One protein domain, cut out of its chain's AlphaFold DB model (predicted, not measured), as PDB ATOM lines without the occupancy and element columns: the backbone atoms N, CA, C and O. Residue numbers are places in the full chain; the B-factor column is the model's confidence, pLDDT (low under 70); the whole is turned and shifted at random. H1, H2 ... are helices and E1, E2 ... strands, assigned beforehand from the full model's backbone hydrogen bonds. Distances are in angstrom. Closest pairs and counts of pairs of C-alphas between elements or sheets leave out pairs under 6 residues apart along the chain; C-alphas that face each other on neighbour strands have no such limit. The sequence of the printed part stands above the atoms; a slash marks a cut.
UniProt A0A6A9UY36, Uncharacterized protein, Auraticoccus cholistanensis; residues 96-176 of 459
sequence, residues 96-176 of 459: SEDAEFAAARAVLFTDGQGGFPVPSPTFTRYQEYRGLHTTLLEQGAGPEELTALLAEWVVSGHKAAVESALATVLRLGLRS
ATOM      1  N   SER A  96     115.347 115.572 120.802       87.19
ATOM      2  CA  SER A  96     115.521 116.394 122.006       87.19
ATOM      3  C   SER A  96     115.343 117.886 121.727       87.19
ATOM      4  O   SER A  96     114.821 118.611 122.568       87.19
ATOM      5  N   GLU A  97     115.781 118.349 120.559       88.44
ATOM      6  CA  GLU A  97     115.641 119.742 120.134       88.44
ATOM      7  C   GLU A  97     114.214 120.038 119.667       88.44
ATOM      8  O   GLU A  97     113.710 121.126 119.928       88.44
ATOM      9  N   ASP A  98     113.526 119.061 119.068       85.69
ATOM     10  CA  ASP A  98     112.085 119.118 118.800       85.69
ATOM     11  C   ASP A  98     111.304 119.296 120.113       85.69
ATOM     12  O   ASP A  98     110.415 120.145 120.200       85.69
ATOM     13  N   ALA A  99     111.661 118.551 121.166       90.56
ATOM     14  CA  ALA A  99     111.055 118.716 122.486       90.56
ATOM     15  C   ALA A  99     111.372 120.092 123.100       90.56
ATOM     16  O   ALA A  99     110.480 120.735 123.657       90.56
ATOM     17  N   GLU A 100     112.614 120.570 122.968       93.00
ATOM     18  CA  GLU A 100     113.031 121.904 123.420       93.00
ATOM     19  C   GLU A 100     112.250 123.010 122.692       93.00
ATOM     20  O   GLU A 100     111.754 123.950 123.315       93.00
ATOM     21  N   PHE A 101     112.068 122.872 121.380       90.75
ATOM     22  CA  PHE A 101     111.291 123.800 120.574       90.75
ATOM     23  C   PHE A 101     109.818 123.779 120.902       90.75
ATOM     24  O   PHE A 101     109.211 124.836 121.017       90.75
ATOM     25  N   ALA A 102     109.234 122.590 121.035       90.88
ATOM     26  CA  ALA A 102     107.839 122.441 121.399       90.88
ATOM     27  C   ALA A 102     107.589 123.082 122.769       90.88
ATOM     28  O   ALA A 102     106.619 123.823 122.921       90.88
ATOM     29  N   ALA A 103     108.501 122.889 123.729       95.25
ATOM     30  CA  ALA A 103     108.448 123.537 125.034       95.25
ATOM     31  C   ALA A 103     108.572 125.067 124.927       95.25
ATOM     32  O   ALA A 103     107.737 125.789 125.472       95.25
ATOM     33  N   ALA A 104     109.554 125.581 124.180       95.81
ATOM     34  CA  ALA A 104     109.718 127.016 123.953       95.81
ATOM     35  C   ALA A 104     108.497 127.626 123.239       95.81
ATOM     36  O   ALA A 104     107.980 128.666 123.639       95.81
ATOM     37  N   ARG A 105     107.968 126.949 122.217       94.94
ATOM     38  CA  ARG A 105     106.773 127.372 121.485       94.94
ATOM     39  C   ARG A 105     105.540 127.356 122.381       94.94
ATOM     40  O   ARG A 105     104.762 128.291 122.277       94.94
ATOM     41  N   ALA A 106     105.394 126.384 123.283       96.38
ATOM     42  CA  ALA A 106     104.300 126.337 124.256       96.38
ATOM     43  C   ALA A 106     104.365 127.479 125.289       96.38
ATOM     44  O   ALA A 106     103.332 127.931 125.781       96.38
ATOM     45  N   VAL A 107     105.564 127.992 125.598       97.38
ATOM     46  CA  VAL A 107     105.713 129.221 126.400       97.38
ATOM     47  C   VAL A 107     105.190 130.435 125.634       97.38
ATOM     48  O   VAL A 107     104.578 131.313 126.241       97.38
ATOM     49  N   LEU A 108     105.402 130.500 124.318       96.19
ATOM     50  CA  LEU A 108     105.067 131.668 123.496       96.19
ATOM     51  C   LEU A 108     103.640 131.646 122.932       96.19
ATOM     52  O   LEU A 108     103.005 132.694 122.804       96.19
ATOM     53  N   PHE A 109     103.129 130.466 122.603       96.31
ATOM     54  CA  PHE A 109     101.892 130.266 121.861       96.31
ATOM     55  C   PHE A 109     101.099 129.080 122.406       96.31
ATOM     56  O   PHE A 109     101.650 128.112 122.922       96.31
ATOM     57  N   THR A 110      99.789 129.144 122.222       94.94
ATOM     58  CA  THR A 110      98.839 128.053 122.445       94.94
ATOM     59  C   THR A 110      98.077 127.773 121.155       94.94
ATOM     60  O   THR A 110      97.914 128.672 120.326       94.94
ATOM     61  N   ASP A 111      97.582 126.552 120.980       92.06
ATOM     62  CA  ASP A 111      96.775 126.210 119.809       92.06
ATOM     63  C   ASP A 111      95.389 126.867 119.911       92.06
ATOM     64  O   ASP A 111      94.615 126.598 120.832       92.06
ATOM     65  N   GLY A 112      95.084 127.775 118.981       87.44
ATOM     66  CA  GLY A 112      93.787 128.439 118.886       87.44
ATOM     67  C   GLY A 112      92.728 127.586 118.191       87.44
ATOM     68  O   GLY A 112      92.994 126.495 117.676       87.44
ATOM     69  N   GLN A 113      91.500 128.109 118.116       90.12
ATOM     70  CA  GLN A 113      90.457 127.488 117.296       90.12
ATOM     71  C   GLN A 113      90.924 127.417 115.831       90.12
ATOM     72  O   GLN A 113      91.288 128.428 115.238       90.12
ATOM     73  N   GLY A 114      90.946 126.208 115.260       87.06
ATOM     74  CA  GLY A 114      91.423 125.965 113.893       87.06
ATOM     75  C   GLY A 114      92.913 125.621 113.761       87.06
ATOM     76  O   GLY A 114      93.391 125.500 112.641       87.06
ATOM     77  N   GLY A 115      93.645 125.441 114.869       86.12
ATOM     78  CA  GLY A 115      95.046 124.992 114.844       86.12
ATOM     79  C   GLY A 115      96.065 126.085 114.508       86.12
ATOM     80  O   GLY A 115      97.252 125.800 114.352       86.12
ATOM     81  N   PHE A 116      95.628 127.342 114.412       85.38
ATOM     82  CA  PHE A 116      96.532 128.479 114.282       85.38
ATOM     83  C   PHE A 116      97.129 128.848 115.648       85.38
ATOM     84  O   PHE A 116      96.403 128.847 116.647       85.38
ATOM     85  N   PRO A 117      98.431 129.178 115.723       91.31
ATOM     86  CA  PRO A 117      99.050 129.605 116.970       91.31
ATOM     87  C   PRO A 117      98.481 130.956 117.416       91.31
ATOM     88  O   PRO A 117      98.507 131.929 116.665       91.31
ATOM     89  N   VAL A 118      98.003 131.020 118.654       93.56
ATOM     90  CA  VAL A 118      97.567 132.250 119.331       93.56
ATOM     91  C   VAL A 118      98.574 132.556 120.445       93.56
ATOM     92  O   VAL A 118      99.055 131.607 121.068       93.56
ATOM     93  N   PRO A 119      98.939 133.827 120.711       94.62
ATOM     94  CA  PRO A 119      99.832 134.168 121.817       94.62
ATOM     95  C   PRO A 119      99.377 133.539 123.135       94.62
ATOM     96  O   PRO A 119      98.203 133.619 123.500       94.62
ATOM     97  N   SER A 120     100.304 132.910 123.858       95.62
ATOM     98  CA  SER A 120      99.990 132.326 125.161       95.62
ATOM     99  C   SER A 120      99.656 133.434 126.176       95.62
ATOM    100  O   SER A 120     100.090 134.584 126.012       95.62
ATOM    101  N   PRO A 121      98.952 133.120 127.280       93.62
ATOM    102  CA  PRO A 121      98.757 134.077 128.371       93.62
ATOM    103  C   PRO A 121     100.083 134.614 128.936       93.62
ATOM    104  O   PRO A 121     100.193 135.799 129.249       93.62
ATOM    105  N   THR A 122     101.109 133.759 129.010       91.62
ATOM    106  CA  THR A 122     102.464 134.114 129.454       91.62
ATOM    107  C   THR A 122     103.098 135.149 128.530       91.62
ATOM    108  O   THR A 122     103.607 136.168 128.993       91.62
ATOM    109  N   PHE A 123     103.035 134.921 127.216       95.06
ATOM    110  CA  PHE A 123     103.625 135.823 126.234       95.06
ATOM    111  C   PHE A 123     102.851 137.134 126.113       95.06
ATOM    112  O   PHE A 123     103.459 138.197 126.032       95.06
ATOM    113  N   THR A 124     101.521 137.078 126.188       91.50
ATOM    114  CA  THR A 124     100.664 138.273 126.218       91.50
ATOM    115  C   THR A 124     101.026 139.155 127.411       91.50
ATOM    116  O   THR A 124     101.288 140.341 127.246       91.50
ATOM    117  N   ARG A 125     101.165 138.575 128.611       88.19
ATOM    118  CA  ARG A 125     101.567 139.331 129.804       88.19
ATOM    119  C   ARG A 125     102.974 139.921 129.675       88.19
ATOM    120  O   ARG A 125     103.188 141.060 130.071       88.19
ATOM    121  N   TYR A 126     103.924 139.185 129.097       95.06
ATOM    122  CA  TYR A 126     105.246 139.730 128.777       95.06
ATOM    123  C   TYR A 126     105.157 140.967 127.870       95.06
ATOM    124  O   TYR A 126     105.854 141.952 128.118       95.06
ATOM    125  N   GLN A 127     104.305 140.930 126.840       88.31
ATOM    126  CA  GLN A 127     104.097 142.060 125.931       88.31
ATOM    127  C   GLN A 127     103.479 143.269 126.645       88.31
ATOM    128  O   GLN A 127     103.948 144.384 126.424       88.31
ATOM    129  N   GLU A 128     102.518 143.054 127.548       86.69
ATOM    130  CA  GLU A 128     101.927 144.122 128.368       86.69
ATOM    131  C   GLU A 128     102.978 144.820 129.245       86.69
ATOM    132  O   GLU A 128     103.123 146.040 129.183       86.69
ATOM    133  N   TYR A 129     103.793 144.068 130.000       90.56
ATOM    134  CA  TYR A 129     104.868 144.669 130.809       90.56
ATOM    135  C   TYR A 129     105.918 145.383 129.949       90.56
ATOM    136  O   TYR A 129     106.417 146.437 130.345       90.56
ATOM    137  N   ARG A 130     106.236 144.850 128.761       87.56
ATOM    138  CA  ARG A 130     107.121 145.528 127.806       87.56
ATOM    139  C   ARG A 130     106.537 146.873 127.367       87.56
ATOM    140  O   ARG A 130     107.267 147.860 127.349       87.56
ATOM    141  N   GLY A 131     105.246 146.913 127.040       78.31
ATOM    142  CA  GLY A 131     104.532 148.135 126.663       78.31
ATOM    143  C   GLY A 131     104.476 149.161 127.798       78.31
ATOM    144  O   GLY A 131     104.788 150.332 127.579       78.31
ATOM    145  N   LEU A 132     104.168 148.719 129.023       82.88
ATOM    146  CA  LEU A 132     104.187 149.563 130.224       82.88
ATOM    147  C   LEU A 132     105.576 150.153 130.480       82.88
ATOM    148  O   LEU A 132     105.699 151.350 130.720       82.88
ATOM    149  N   HIS A 133     106.627 149.340 130.366       87.50
ATOM    150  CA  HIS A 133     108.000 149.798 130.551       87.50
ATOM    151  C   HIS A 133     108.395 150.859 129.517       87.50
ATOM    152  O   HIS A 133     108.961 151.886 129.883       87.50
ATOM    153  N   THR A 134     108.072 150.650 128.235       76.81
ATOM    154  CA  THR A 134     108.287 151.659 127.185       76.81
ATOM    155  C   THR A 134     107.514 152.949 127.475       76.81
ATOM    156  O   THR A 134     108.093 154.026 127.393       76.81
ATOM    157  N   THR A 135     106.253 152.843 127.898       77.88
ATOM    158  CA  THR A 135     105.410 154.006 128.223       77.88
ATOM    159  C   THR A 135     105.980 154.816 129.393       77.88
ATOM    160  O   THR A 135     106.073 156.038 129.306       77.88
ATOM    161  N   LEU A 136     106.409 154.156 130.476       77.75
ATOM    162  CA  LEU A 136     107.023 154.829 131.627       77.75
ATOM    163  C   LEU A 136     108.350 155.503 131.262       77.75
ATOM    164  O   LEU A 136     108.614 156.619 131.705       77.75
ATOM    165  N   LEU A 137     109.169 154.861 130.423       81.25
ATOM    166  CA  LEU A 137     110.391 155.475 129.900       81.25
ATOM    167  C   LEU A 137     110.093 156.753 129.106       81.25
ATOM    168  O   LEU A 137     110.754 157.768 129.315       81.25
ATOM    169  N   GLU A 138     109.093 156.722 128.224       77.88
ATOM    170  CA  GLU A 138     108.686 157.873 127.408       77.88
ATOM    171  C   GLU A 138     108.097 159.017 128.246       77.88
ATOM    172  O   GLU A 138     108.275 160.188 127.912       77.88
ATOM    173  N   GLN A 139     107.446 158.695 129.365       86.31
ATOM    174  CA  GLN A 139     106.916 159.664 130.329       86.31
ATOM    175  C   GLN A 139     107.982 160.228 131.284       86.31
ATOM    176  O   GLN A 139     107.677 161.114 132.083       86.31
ATOM    177  N   GLY A 140     109.226 159.746 131.207       90.69
ATOM    178  CA  GLY A 140     110.312 160.190 132.078       90.69
ATOM    179  C   GLY A 140     110.180 159.696 133.521       90.69
ATOM    180  O   GLY A 140     110.574 160.411 134.443       90.69
ATOM    181  N   ALA A 141     109.618 158.500 133.724       91.50
ATOM    182  CA  ALA A 141     109.502 157.876 135.037       91.50
ATOM    183  C   ALA A 141     110.863 157.765 135.748       91.50
ATOM    184  O   ALA A 141     111.915 157.576 135.128       91.50
ATOM    185  N   GLY A 142     110.838 157.875 137.077       94.69
ATOM    186  CA  GLY A 142     112.042 157.804 137.901       94.69
ATOM    187  C   GLY A 142     112.690 156.410 137.885       94.69
ATOM    188  O   GLY A 142     112.016 155.404 137.659       94.69
ATOM    189  N   PRO A 143     113.998 156.305 138.188       95.50
ATOM    190  CA  PRO A 143     114.713 155.026 138.177       95.50
ATOM    191  C   PRO A 143     114.154 154.007 139.183       95.50
ATOM    192  O   PRO A 143     114.225 152.805 138.934       95.50
ATOM    193  N   GLU A 144     113.580 154.463 140.300       96.31
ATOM    194  CA  GLU A 144     112.949 153.594 141.303       96.31
ATOM    195  C   GLU A 144     111.700 152.895 140.753       96.31
ATOM    196  O   GLU A 144     111.536 151.688 140.927       96.31
ATOM    197  N   GLU A 145     110.860 153.630 140.024       91.75
ATOM    198  CA  GLU A 145     109.626 153.120 139.420       91.75
ATOM    199  C   GLU A 145     109.928 152.118 138.300       91.75
ATOM    200  O   GLU A 145     109.366 151.022 138.265       91.75
ATOM    201  N   LEU A 146     110.904 152.435 137.444       91.88
ATOM    202  CA  LEU A 146     111.385 151.516 136.412       91.88
ATOM    203  C   LEU A 146     111.990 150.244 137.021       91.88
ATOM    204  O   LEU A 146     111.769 149.146 136.511       91.88
ATOM    205  N   THR A 147     112.725 150.367 138.131       94.94
ATOM    206  CA  THR A 147     113.309 149.214 138.834       94.94
ATOM    207  C   THR A 147     112.227 148.328 139.448       94.94
ATOM    208  O   THR A 147     112.299 147.105 139.321       94.94
ATOM    209  N   ALA A 148     111.203 148.924 140.067       93.94
ATOM    210  CA  ALA A 148     110.062 148.192 140.606       93.94
ATOM    211  C   ALA A 148     109.303 147.441 139.499       93.94
ATOM    212  O   ALA A 148     109.064 146.239 139.632       93.94
ATOM    213  N   LEU A 149     109.025 148.106 138.368       93.00
ATOM    214  CA  LEU A 149     108.372 147.475 137.219       93.00
ATOM    215  C   LEU A 149     109.218 146.337 136.637       93.00
ATOM    216  O   LEU A 149     108.677 145.293 136.287       93.00
ATOM    217  N   LEU A 150     110.540 146.500 136.535       94.25
ATOM    218  CA  LEU A 150     111.426 145.440 136.048       94.25
ATOM    219  C   LEU A 150     111.425 144.222 136.976       94.25
ATOM    220  O   LEU A 150     111.378 143.093 136.485       94.25
ATOM    221  N   ALA A 151     111.453 144.431 138.294       94.88
ATOM    222  CA  ALA A 151     111.361 143.345 139.265       94.88
ATOM    223  C   ALA A 151     110.025 142.594 139.131       94.88
ATOM    224  O   ALA A 151     110.001 141.361 139.107       94.88
ATOM    225  N   GLU A 152     108.925 143.328 138.959       92.38
ATOM    226  CA  GLU A 152     107.608 142.740 138.739       92.38
ATOM    227  C   GLU A 152     107.511 142.019 137.388       92.38
ATOM    228  O   GLU A 152     107.007 140.900 137.318       92.38
ATOM    229  N   TRP A 153     108.060 142.589 136.316       95.25
ATOM    230  CA  TRP A 153     108.085 141.975 134.987       95.25
ATOM    231  C   TRP A 153     108.851 140.647 134.995       95.25
ATOM    232  O   TRP A 153     108.418 139.666 134.385       95.25
ATOM    233  N   VAL A 154     109.965 140.569 135.726       94.62
ATOM    234  CA  VAL A 154     110.721 139.318 135.873       94.62
ATOM    235  C   VAL A 154     109.867 138.220 136.510       94.62
ATOM    236  O   VAL A 154     109.869 137.096 136.006       94.62
ATOM    237  N   VAL A 155     109.118 138.539 137.570       92.88
ATOM    238  CA  VAL A 155     108.330 137.557 138.332       92.88
ATOM    239  C   VAL A 155     106.966 137.299 137.687       92.88
ATOM    240  O   VAL A 155     106.675 136.177 137.277       92.88
ATOM    241  N   SER A 156     106.133 138.331 137.579       86.44
ATOM    242  CA  SER A 156     104.742 138.256 137.124       86.44
ATOM    243  C   SER A 156     104.630 138.169 135.608       86.44
ATOM    244  O   SER A 156     103.766 137.455 135.099       86.44
ATOM    245  N   GLY A 157     105.492 138.882 134.881       86.56
ATOM    246  CA  GLY A 157     105.518 138.892 133.417       86.56
ATOM    247  C   GLY A 157     106.420 137.824 132.795       86.56
ATOM    248  O   GLY A 157     106.589 137.817 131.578       86.56
ATOM    249  N   HIS A 158     106.988 136.924 133.607       93.94
ATOM    250  CA  HIS A 158     107.779 135.768 133.171       93.94
ATOM    251  C   HIS A 158     108.915 136.112 132.191       93.94
ATOM    252  O   HIS A 158     109.228 135.325 131.291       93.94
ATOM    253  N   LYS A 159     109.548 137.280 132.374       94.62
ATOM    254  CA  LYS A 159     110.538 137.845 131.444       94.62
ATOM    255  C   LYS A 159     111.598 136.836 130.992       94.62
ATOM    256  O   LYS A 159     111.771 136.623 129.796       94.62
ATOM    257  N   ALA A 160     112.243 136.163 131.946       96.31
ATOM    258  CA  ALA A 160     113.325 135.221 131.661       96.31
ATOM    259  C   ALA A 160     112.863 133.999 130.846       96.31
ATOM    260  O   ALA A 160     113.561 133.571 129.930       96.31
ATOM    261  N   ALA A 161     111.683 133.448 131.152       96.50
ATOM    262  CA  ALA A 161     111.156 132.278 130.451       96.50
ATOM    263  C   ALA A 161     110.794 132.610 128.997       96.50
ATOM    264  O   ALA A 161     111.130 131.852 128.091       96.50
ATOM    265  N   VAL A 162     110.158 133.764 128.766       97.06
ATOM    266  CA  VAL A 162     109.798 134.225 127.417       97.06
ATOM    267  C   VAL A 162     111.039 134.561 126.592       97.06
ATOM    268  O   VAL A 162     111.128 134.140 125.443       97.06
ATOM    269  N   GLU A 163     112.014 135.276 127.153       97.00
ATOM    270  CA  GLU A 163     113.250 135.622 126.437       97.00
ATOM    271  C   GLU A 163     114.084 134.378 126.108       97.00
ATOM    272  O   GLU A 163     114.586 134.253 124.991       97.00
ATOM    273  N   SER A 164     114.155 133.412 127.028       96.75
ATOM    274  CA  SER A 164     114.782 132.110 126.779       96.75
ATOM    275  C   SER A 164     114.053 131.321 125.684       96.75
ATOM    276  O   SER A 164     114.697 130.772 124.785       96.75
ATOM    277  N   ALA A 165     112.717 131.313 125.696       96.75
ATOM    278  CA  ALA A 165     111.916 130.664 124.664       96.75
ATOM    279  C   ALA A 165     112.088 131.332 123.289       96.75
ATOM    280  O   ALA A 165     112.301 130.636 122.298       96.75
ATOM    281  N   LEU A 166     112.077 132.670 123.218       95.75
ATOM    282  CA  LEU A 166     112.353 133.422 121.988       95.75
ATOM    283  C   LEU A 166     113.755 133.121 121.453       95.75
ATOM    284  O   LEU A 166     113.906 132.831 120.268       95.75
ATOM    285  N   ALA A 167     114.773 133.135 122.318       92.94
ATOM    286  CA  ALA A 167     116.141 132.800 121.938       92.94
ATOM    287  C   ALA A 167     116.248 131.366 121.394       92.94
ATOM    288  O   ALA A 167     116.931 131.138 120.400       92.94
ATOM    289  N   THR A 168     115.535 130.414 122.000       93.00
ATOM    290  CA  THR A 168     115.488 129.012 121.559       93.00
ATOM    291  C   THR A 168     114.805 128.868 120.203       93.00
ATOM    292  O   THR A 168     115.360 128.243 119.301       93.00
ATOM    293  N   VAL A 169     113.636 129.493 120.024       91.19
ATOM    294  CA  VAL A 169     112.894 129.490 118.756       91.19
ATOM    295  C   VAL A 169     113.721 130.111 117.636       91.19
ATOM    296  O   VAL A 169     113.767 129.552 116.546       91.19
ATOM    297  N   LEU A 170     114.416 131.220 117.897       87.94
ATOM    298  CA  LEU A 170     115.310 131.841 116.919       87.94
ATOM    299  C   LEU A 170     116.522 130.951 116.623       87.94
ATOM    300  O   LEU A 170     116.811 130.694 115.460       87.94
ATOM    301  N   ARG A 171     117.201 130.433 117.653       88.56
ATOM    302  CA  ARG A 171     118.379 129.561 117.506       88.56
ATOM    303  C   ARG A 171     118.076 128.315 116.675       88.56
ATOM    304  O   ARG A 171     118.876 127.955 115.818       88.56
ATOM    305  N   LEU A 172     116.954 127.649 116.946       85.38
ATOM    306  CA  LEU A 172     116.580 126.419 116.249       85.38
ATOM    307  C   LEU A 172     115.878 126.700 114.908       85.38
ATOM    308  O   LEU A 172     116.142 126.019 113.921       85.38
ATOM    309  N   GLY A 173     115.058 127.752 114.826       80.06
ATOM    310  CA  GLY A 173     114.391 128.171 113.589       80.06
ATOM    311  C   GLY A 173     115.363 128.645 112.506       80.06
ATOM    312  O   GLY A 173     115.189 128.311 111.337       80.06
ATOM    313  N   LEU A 174     116.431 129.352 112.892       77.94
ATOM    314  CA  LEU A 174     117.502 129.787 111.983       77.94
ATOM    315  C   LEU A 174     118.462 128.658 111.590       77.94
ATOM    316  O   LEU A 174     119.366 128.871 110.787       77.94
ATOM    317  N   ARG A 175     118.294 127.461 112.161       83.50
ATOM    318  CA  ARG A 175     119.168 126.322 111.892       83.50
ATOM    319  C   ARG A 175     118.852 125.636 110.572       83.50
ATOM    320  O   ARG A 175     119.723 124.964 110.030       83.50
ATOM    321  N   SER A 176     117.623 125.790 110.066       87.94
ATOM    322  CA  SER A 176     117.345 125.350 108.709       87.94
ATOM    323  C   SER A 176     117.962 126.319 107.713       87.94
ATOM    324  O   SER A 176     117.700 127.520 107.752       87.94
TER     325      SER A 176
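What this domain is: This is residues 96 to 176 of the 459 residues of an uncharacterized protein of Auraticoccus cholistanensis (UniProt A0A6A9UY36). The model is an elongated, loose arrangement of two helix pairs joined end to end: H2 and H3 fold back on each other as a long helical hairpin at one end, and H1 and H4 cross each other as an X at the other. A small hairpin of two short strands, E1 and E2, lies near the corner where the end of H1 meets the start of H2. The printed part has 81 residues with four named helices and two named strands, in the order H1, E1, E2, H2, H3, H4; the sheet, E1 - E2, is antiparallel, and the class is mostly helix. The whole is loose, with a radius of gyration of the C-alphas of 15.0 A and spans of 43 by 28 by 20 A.

How they stand to each other: H1, residues 96 to 108, touches H4, residues 159 to 173, with 20 pairs of C-alphas within 8 A. The closest C-alphas of the two, those of Ala 104 and Ala 165, are 4.3 A apart, and the helices run opposite ways at a steep tilt of 48 degrees. A tight link with no residue between leads from H1 to E1, residues 109 to 111. E1 and E2, residues 117 to 119, are antiparallel neighbours and form a hairpin, with 135 degrees between their directions. C-alphas 110 and 118 face each other at 5.4 A; N 110 and O 118, at 2.8 A, and N 118 and O 110, at 2.9 A, are within hydrogen-bond range. H2, residues 121 to 138, is the hub, touching three other helices. It touches H1 only at their ends, with residues 122 to 123 of H2 and 107 to 108 of H1; the closest C-alphas, those of Leu 108 and Phe 123, are 5.2 A apart. H2 and H3, residues 143 to 155, form a helical hairpin: they touch and run opposite ways at a shallow tilt of 7 degrees, and their closest C-alphas, those of Tyr 129 and Trp 153, are 5.9 A apart. H2 touches H4 with residues 122 to 126 alone, and H4 touches H2 with residues 159 to 162 alone; the closest C-alphas of the two, those of Tyr 126 and Lys 159, are 6.2 A apart. These two run opposite ways at a steep tilt of 69.6 degrees, only just short of about perpendicular. H3 and H4 are close but not clearly touching, with the C-alphas of Trp 153 and Lys 159 the closest at 6.0 A. H3 is apart from H1, E1 and E2, and H4 is apart from E1 and E2. In H1, H2, H3 and H4 every O i to N i+4 pair is within hydrogen-bond range.

Where its parts are: H1 begins at C-alpha 96, at (115.521, 116.394, 122.006), and its residues 96 to 108 measure 18.6 A from first to last C-alpha. E1, residues 109 to 111, measures 6.8 A, and E2, residues 117 to 119, measures 6.7 A. H2 is the longest helix, with 18 residues from 121 to 138; it begins at C-alpha 121, at (98.757, 134.077, 128.371), and measures 25.8 A. H3, residues 143 to 155, measures 18.6 A. H4, residues 159 to 173, measures 20.7 A and ends at C-alpha 173, at (114.391, 128.171, 113.589).

The domain as a whole: The two C-alphas farthest apart are those of Ser 96 and Gly 140, at 45.2 A, while the first and last printed C-alphas, those of Ser 96 and Ser 176, are 16.1 A apart. The printed part has no cut. The links between successive elements are tight, and no link is long. The mean pLDDT of the printed part is 90.6, and no printed residue is under 70.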